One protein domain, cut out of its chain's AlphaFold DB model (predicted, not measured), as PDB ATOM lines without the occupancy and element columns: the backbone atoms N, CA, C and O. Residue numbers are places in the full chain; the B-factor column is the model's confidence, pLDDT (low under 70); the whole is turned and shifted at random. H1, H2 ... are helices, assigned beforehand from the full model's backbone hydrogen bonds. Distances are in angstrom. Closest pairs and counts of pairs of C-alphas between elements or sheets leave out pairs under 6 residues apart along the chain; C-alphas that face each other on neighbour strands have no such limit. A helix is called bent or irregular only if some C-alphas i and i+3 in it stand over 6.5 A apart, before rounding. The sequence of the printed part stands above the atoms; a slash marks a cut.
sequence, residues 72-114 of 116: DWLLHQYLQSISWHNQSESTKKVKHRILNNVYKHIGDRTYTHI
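AT A GLANCE: This is residues 72 to 114 of the 116 residues of an uncharacterized protein of Bartonella rochalimae ATCC BAA-1498 (UniProt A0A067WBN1). The model is a narrow, loosely closed U of helices: the long helix H3 makes one side, and H1 followed end to end by the very short H2 makes the other, running back alongside it with a gap between the two rows. Residues 86 to 88 close the U at one end, and at the other end the tail of residues 107 to 114 turns from the end of H3 toward the side on which H1 lies while running on outward, with the C-alpha of His 113 32.5 A from that of Ser 88. The printed part has 43 residues with three named helices, in the order H1, H2, H3 along the chain, and no named strand; the class is all helix. The whole is only just loose, close to compact, with a radius of gyration of the C-alphas of 11.3 A, and it is elongated, its C-alphas spanning 32 by 18 by 12 A along the three main axes.

IN THESE COORDINATES: H1 is the first element, residues 72 to 79, from Asp 72 to Leu 79. Its first C-alpha is printed at (-44.173, -4.254, 10.643), and it measures 10.6 A from first to last C-alpha. Residues 80 and 81 lead to H2, residues 82 to 85, from Ile 82 to His 85, which is 5.0 A long between its first and last C-alphas. Residues 86 to 88 follow, and then comes H3, residues 89 to 106, from Glu 89 to Ile 106. With 18 residues H3 is the longest helix, and it measures 25.2 A from C-alpha 89 at (-56.862, -11.784, -5.146) to C-alpha 106 at (-38.923, -12.054, 12.507). Residues 107 to 114 belong to no named element, though residues 111 to 113 are a short helical run.

HOW THE PARTS SIT: H1 and H2 are close but not clearly touching, with 2 pairs of C-alphas within 8 A. The closest C-alphas of the two are those of Tyr 78 and Trp 84, 6.9 A apart, and their centres are 11.9 A apart. H1 and H3 are near each other, close but not clearly touching, with 2 pairs of C-alphas within 8 A. Their closest C-alphas are those of Asp 72 and Tyr 103, 7.6 A apart, and their centres are 12.1 A apart. The two helices run opposite ways at a shallow tilt of 9 degrees. H2 and H3 are also close but not clearly touching, with 1 pair of C-alphas within 8 A, that of Trp 84 and Lys 92, 7.4 A apart. Their centres are 14.8 A apart. In the backbones of H1 and H3 every O i to N i+4 pair is within hydrogen-bond range, while H2 is too short for such a pair and has its 1 pair of O i and N i+3 within range. No helix is bent or irregular.

THE WHOLE: The two C-alphas farthest apart in the domain are those of Ser 88 and His 113, at 32.5 A. The first and last printed C-alphas, of Asp 72 and Ile 114, are 13.8 A apart. The printed part has no cut; in the full chain of 116 residues it begins at residue 72 and ends at residue 114. The links from H1 to H2 and from H2 to H3 are both tight, with 2 and 3 residues between the helices, and there is no long link. The mean pLDDT of the printed part is 78.6. The model's confidence is low, under 70, in 9 residues, 106 to 114, of which 106 belongs to H3.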
ATOM      1  N   ASP A  72     -42.745  -4.581  10.579       73.75
ATOM      2  CA  ASP A  72     -44.173  -4.254  10.643       73.75
ATOM      3  C   ASP A  72     -44.492  -2.949   9.890       73.75
ATOM      4  O   ASP A  72     -45.402  -2.905   9.063       73.75
ATOM      5  N   TRP A  73     -43.662  -1.914  10.066       79.12
ATOM      6  CA  TRP A  73     -43.801  -0.639   9.355       79.12
ATOM      7  C   TRP A  73     -43.618  -0.800   7.837       79.12
ATOM      8  O   TRP A  73     -44.431  -0.296   7.060       79.12
ATOM      9  N   LEU A  74     -42.617  -1.578   7.404       80.00
ATOM     10  CA  LEU A  74     -42.417  -1.896   5.983       80.00
ATOM     11  C   LEU A  74     -43.588  -2.689   5.391       80.00
ATOM     12  O   LEU A  74     -44.020  -2.409   4.272       80.00
ATOM     13  N   LEU A  75     -44.113  -3.670   6.130       82.38
ATOM     14  CA  LEU A  75     -45.249  -4.473   5.687       82.38
ATOM     15  C   LEU A  75     -46.492  -3.597   5.505       82.38
ATOM     16  O   LEU A  75     -47.178  -3.704   4.487       82.38
ATOM     17  N   HIS A  76     -46.745  -2.693   6.450       82.25
ATOM     18  CA  HIS A  76     -47.821  -1.713   6.357       82.25
ATOM     19  C   HIS A  76     -47.680  -0.812   5.119       82.25
ATOM     20  O   HIS A  76     -48.651  -0.647   4.377       82.25
ATOM     21  N   GLN A  77     -46.480  -0.295   4.842       82.44
ATOM     22  CA  GLN A  77     -46.225   0.538   3.662       82.44
ATOM     23  C   GLN A  77     -46.382  -0.250   2.348       82.44
ATOM     24  O   GLN A  77     -46.963   0.250   1.382       82.44
ATOM     25  N   TYR A  78     -45.930  -1.508   2.316       84.94
ATOM     26  CA  TYR A  78     -46.089  -2.386   1.155       84.94
ATOM     27  C   TYR A  78     -47.563  -2.675   0.849       84.94
ATOM     28  O   TYR A  78     -47.975  -2.589  -0.311       84.94
ATOM     29  N   LEU A  79     -48.372  -2.958   1.877       83.00
ATOM     30  CA  LEU A  79     -49.807  -3.229   1.727       83.00
ATOM     31  C   LEU A  79     -50.608  -2.008   1.251       83.00
ATOM     32  O   LEU A  79     -51.631  -2.188   0.597       83.00
ATOM     33  N   GLN A  80     -50.147  -0.790   1.546       82.69
ATOM     34  CA  GLN A  80     -50.751   0.457   1.059       82.69
ATOM     35  C   GLN A  80     -50.304   0.839  -0.363       82.69
ATOM     36  O   GLN A  80     -50.848   1.768  -0.957       82.69
ATOM     37  N   SER A  81     -49.310   0.150  -0.929       86.75
ATOM     38  CA  SER A  81     -48.767   0.492  -2.243       86.75
ATOM     39  C   SER A  81     -49.693   0.074  -3.395       86.75
ATOM     40  O   SER A  81     -50.334  -0.979  -3.367       86.75
ATOM     41  N   ILE A  82     -49.683   0.853  -4.482       82.06
ATOM     42  CA  ILE A  82     -50.422   0.545  -5.724       82.06
ATOM     43  C   ILE A  82     -50.012  -0.830  -6.281       82.06
ATOM     44  O   ILE A  82     -50.839  -1.560  -6.824       82.06
ATOM     45  N   SER A  83     -48.751  -1.225  -6.079       82.62
ATOM     46  CA  SER A  83     -48.235  -2.530  -6.500       82.62
ATOM     47  C   SER A  83     -48.971  -3.705  -5.849       82.62
ATOM     48  O   SER A  83     -49.172  -4.727  -6.504       82.62
ATOM     49  N   TRP A  84     -49.405  -3.554  -4.592       85.12
ATOM     50  CA  TRP A  84     -50.217  -4.543  -3.887       85.12
ATOM     51  C   TRP A  84     -51.656  -4.535  -4.397       85.12
ATOM     52  O   TRP A  84     -52.220  -5.590  -4.690       85.12
ATOM     53  N   HIS A  85     -52.243  -3.346  -4.554       85.25
ATOM     54  CA  HIS A  85     -53.625  -3.194  -5.006       85.25
ATOM     55  C   HIS A  85     -53.860  -3.743  -6.419       85.25
ATOM     56  O   HIS A  85     -54.873  -4.413  -6.630       85.25
ATOM     57  N   ASN A  86     -52.895  -3.567  -7.328       89.75
ATOM     58  CA  ASN A  86     -52.944  -4.067  -8.708       89.75
ATOM     59  C   ASN A  86     -52.763  -5.591  -8.839       89.75
ATOM     60  O   ASN A  86     -52.816  -6.124  -9.946       89.75
ATOM     61  N   GLN A  87     -52.532  -6.320  -7.743       88.62
ATOM     62  CA  GLN A  87     -52.399  -7.778  -7.789       88.62
ATOM     63  C   GLN A  87     -53.760  -8.479  -7.776       88.62
ATOM     64  O   GLN A  87     -54.722  -7.997  -7.176       88.62
ATOM     65  N   SER A  88     -53.828  -9.673  -8.369       88.62
ATOM     66  CA  SER A  88     -55.017 -10.520  -8.275       88.62
ATOM     67  C   SER A  88     -55.236 -11.038  -6.848       88.62
ATOM     68  O   SER A  88     -54.285 -11.256  -6.093       88.62
ATOM     69  N   GLU A  89     -56.492 -11.301  -6.484       83.50
ATOM     70  CA  GLU A  89     -56.862 -11.784  -5.146       83.50
ATOM     71  C   GLU A  89     -56.204 -13.124  -4.782       83.50
ATOM     72  O   GLU A  89     -55.821 -13.348  -3.632       83.50
ATOM     73  N   SER A  90     -56.006 -14.012  -5.762       85.44
ATOM     74  CA  SER A  90     -55.264 -15.263  -5.570       85.44
ATOM     75  C   SER A  90     -53.799 -15.000  -5.212       85.44
ATOM     76  O   SER A  90     -53.283 -15.582  -4.255       85.44
ATOM     77  N   THR A  91     -53.152 -14.064  -5.907       86.06
ATOM     78  CA  THR A  91     -51.757 -13.677  -5.654       86.06
ATOM     79  C   THR A  91     -51.606 -12.984  -4.302       86.06
ATOM     80  O   THR A  91     -50.696 -13.322  -3.539       86.06
ATOM     81  N   LYS A  92     -52.534 -12.080  -3.952       88.25
ATOM     82  CA  LYS A  92     -52.572 -11.419  -2.638       88.25
ATOM     83  C   LYS A  92     -52.657 -12.439  -1.511       88.25
ATOM     84  O   LYS A  92     -51.886 -12.346  -0.564       88.25
ATOM     85  N   LYS A  93     -53.522 -13.455  -1.617       84.00
ATOM     86  CA  LYS A  93     -53.643 -14.510  -0.592       84.00
ATOM     87  C   LYS A  93     -52.338 -15.278  -0.388       84.00
ATOM     88  O   LYS A  93     -51.923 -15.474   0.755       84.00
ATOM     89  N   VAL A  94     -51.680 -15.688  -1.475       88.31
ATOM     90  CA  VAL A  94     -50.407 -16.427  -1.400       88.31
ATOM     91  C   VAL A  94     -49.317 -15.554  -0.783       88.31
ATOM     92  O   VAL A  94     -48.679 -15.967   0.186       88.31
ATOM     93  N   LYS A  95     -49.150 -14.321  -1.272       87.06
ATOM     94  CA  LYS A  95     -48.158 -13.392  -0.721       87.06
ATOM     95  C   LYS A  95     -48.438 -13.032   0.730       87.06
ATOM     96  O   LYS A  95     -47.515 -13.036   1.534       87.06
ATOM     97  N   HIS A  96     -49.694 -12.784   1.091       86.06
ATOM     98  CA  HIS A  96     -50.075 -12.483   2.468       86.06
ATOM     99  C   HIS A  96     -49.735 -13.648   3.404       86.06
ATOM    100  O   HIS A  96     -49.224 -13.429   4.499       86.06
ATOM    101  N   ARG A  97     -49.933 -14.897   2.961       86.06
ATOM    102  CA  ARG A  97     -49.533 -16.086   3.729       86.06
ATOM    103  C   ARG A  97     -48.018 -16.146   3.950       86.06
ATOM    104  O   ARG A  97     -47.592 -16.439   5.065       86.06
ATOM    105  N   ILE A  98     -47.223 -15.854   2.918       86.94
ATOM    106  CA  ILE A  98     -45.755 -15.805   3.016       86.94
ATOM    107  C   ILE A  98     -45.328 -14.695   3.982       86.94
ATOM    108  O   ILE A  98     -44.591 -14.966   4.926       86.94
ATOM    109  N   LEU A  99     -45.848 -13.478   3.806       84.94
ATOM    110  CA  LEU A  99     -45.536 -12.322   4.652       84.94
ATOM    111  C   LEU A  99     -45.913 -12.568   6.117       84.94
ATOM    112  O   LEU A  99     -45.145 -12.229   7.009       84.94
ATOM    113  N   ASN A 100     -47.044 -13.227   6.374       83.56
ATOM    114  CA  ASN A 100     -47.464 -13.600   7.724       83.56
ATOM    115  C   ASN A 100     -46.534 -14.659   8.350       83.56
ATOM    116  O   ASN A 100     -46.204 -14.579   9.531       83.56
ATOM    117  N   ASN A 101     -46.057 -15.636   7.572       83.25
ATOM    118  CA  ASN A 101     -45.042 -16.575   8.058       83.25
ATOM    119  C   ASN A 101     -43.728 -15.856   8.390       83.25
ATOM    120  O   ASN A 101     -43.161 -16.092   9.453       83.25
ATOM    121  N   VAL A 102     -43.275 -14.938   7.535       81.19
ATOM    122  CA  VAL A 102     -42.072 -14.131   7.789       81.19
ATOM    123  C   VAL A 102     -42.248 -13.260   9.037       81.19
ATOM    124  O   VAL A 102     -41.374 -13.263   9.900       81.19
ATOM    125  N   TYR A 103     -43.401 -12.605   9.199       77.75
ATOM    126  CA  TYR A 103     -43.741 -11.832  10.397       77.75
ATOM    127  C   TYR A 103     -43.671 -12.685  11.671       77.75
ATOM    128  O   TYR A 103     -43.105 -12.255  12.671       77.75
ATOM    129  N   LYS A 104     -44.162 -13.931  11.634       75.19
ATOM    130  CA  LYS A 104     -44.054 -14.860  12.774       75.19
ATOM    131  C   LYS A 104     -42.610 -15.228  13.125       75.19
ATOM    132  O   LYS A 104     -42.333 -15.464  14.297       75.19
ATOM    133  N   HIS A 105     -41.716 -15.304  12.139       71.12
ATOM    134  CA  HIS A 105     -40.309 -15.656  12.353       71.12
ATOM    135  C   HIS A 105     -39.441 -14.463  12.774       71.12
ATOM    136  O   HIS A 105     -38.545 -14.627  13.599       71.12
ATOM    137  N   ILE A 106     -39.697 -13.274  12.225       69.19
ATOM    138  CA  ILE A 106     -38.923 -12.054  12.507       69.19
ATOM    139  C   ILE A 106     -39.458 -11.330  13.753       69.19
ATOM    140  O   ILE A 106     -38.674 -10.799  14.540       69.19
ATOM    141  N   GLY A 107     -40.775 -11.354  13.976       63.34
ATOM    142  CA  GLY A 107     -41.443 -10.623  15.053       63.34
ATOM    143  C   GLY A 107     -41.269  -9.106  14.929       63.34
ATOM    144  O   GLY A 107     -41.146  -8.572  13.832       63.34
ATOM    145  N   ASP A 108     -41.197  -8.415  16.071       59.06
ATOM    146  CA  ASP A 108     -41.013  -6.954  16.170       59.06
ATOM    147  C   ASP A 108     -39.557  -6.494  15.929       59.06
ATOM    148  O   ASP A 108     -39.170  -5.387  16.314       59.06
ATOM    149  N   ARG A 109     -38.701  -7.342  15.347       58.94
ATOM    150  CA  ARG A 109     -37.292  -6.992  15.125       58.94
ATOM    151  C   ARG A 109     -37.175  -5.916  14.044       58.94
ATOM    152  O   ARG A 109     -37.844  -5.958  13.011       58.94
ATOM    153  N   THR A 110     -36.294  -4.951  14.283       58.34
ATOM    154  CA  THR A 110     -35.986  -3.892  13.323       58.34
ATOM    155  C   THR A 110     -35.260  -4.473  12.113       58.34
ATOM    156  O   THR A 110     -34.303  -5.238  12.256       58.34
ATOM    157  N   TYR A 111     -35.696  -4.111  10.903       61.78
ATOM    158  CA  TYR A 111     -35.053  -4.587   9.672       61.78
ATOM    159  C   TYR A 111     -33.616  -4.059   9.544       61.78
ATOM    160  O   TYR A 111     -32.793  -4.669   8.871       61.78
ATOM    161  N   THR A 112     -33.290  -2.966  10.244       58.59
ATOM    162  CA  THR A 112     -31.948  -2.369  10.304       58.59
ATOM    163  C   THR A 112     -30.902  -3.267  10.969       58.59
ATOM    164  O   THR A 112     -29.711  -3.036  10.791       58.59
ATOM    165  N   HIS A 113     -31.320  -4.292  11.719       55.38
ATOM    166  CA  HIS A 113     -30.424  -5.258  12.366       55.38
ATOM    167  C   HIS A 113     -30.340  -6.607  11.636       55.38
ATOM    168  O   HIS A 113     -29.622  -7.503  12.087       55.38
ATOM    169  N   ILE A 114     -31.044  -6.775  10.512       57.06
ATOM    170  CA  ILE A 114     -30.933  -7.976   9.681       57.06
ATOM    171  C   ILE A 114     -29.676  -7.815   8.817       57.06
ATOM    172  O   ILE A 114     -29.711  -7.172   7.770       57.06
TER     173      ILE A 114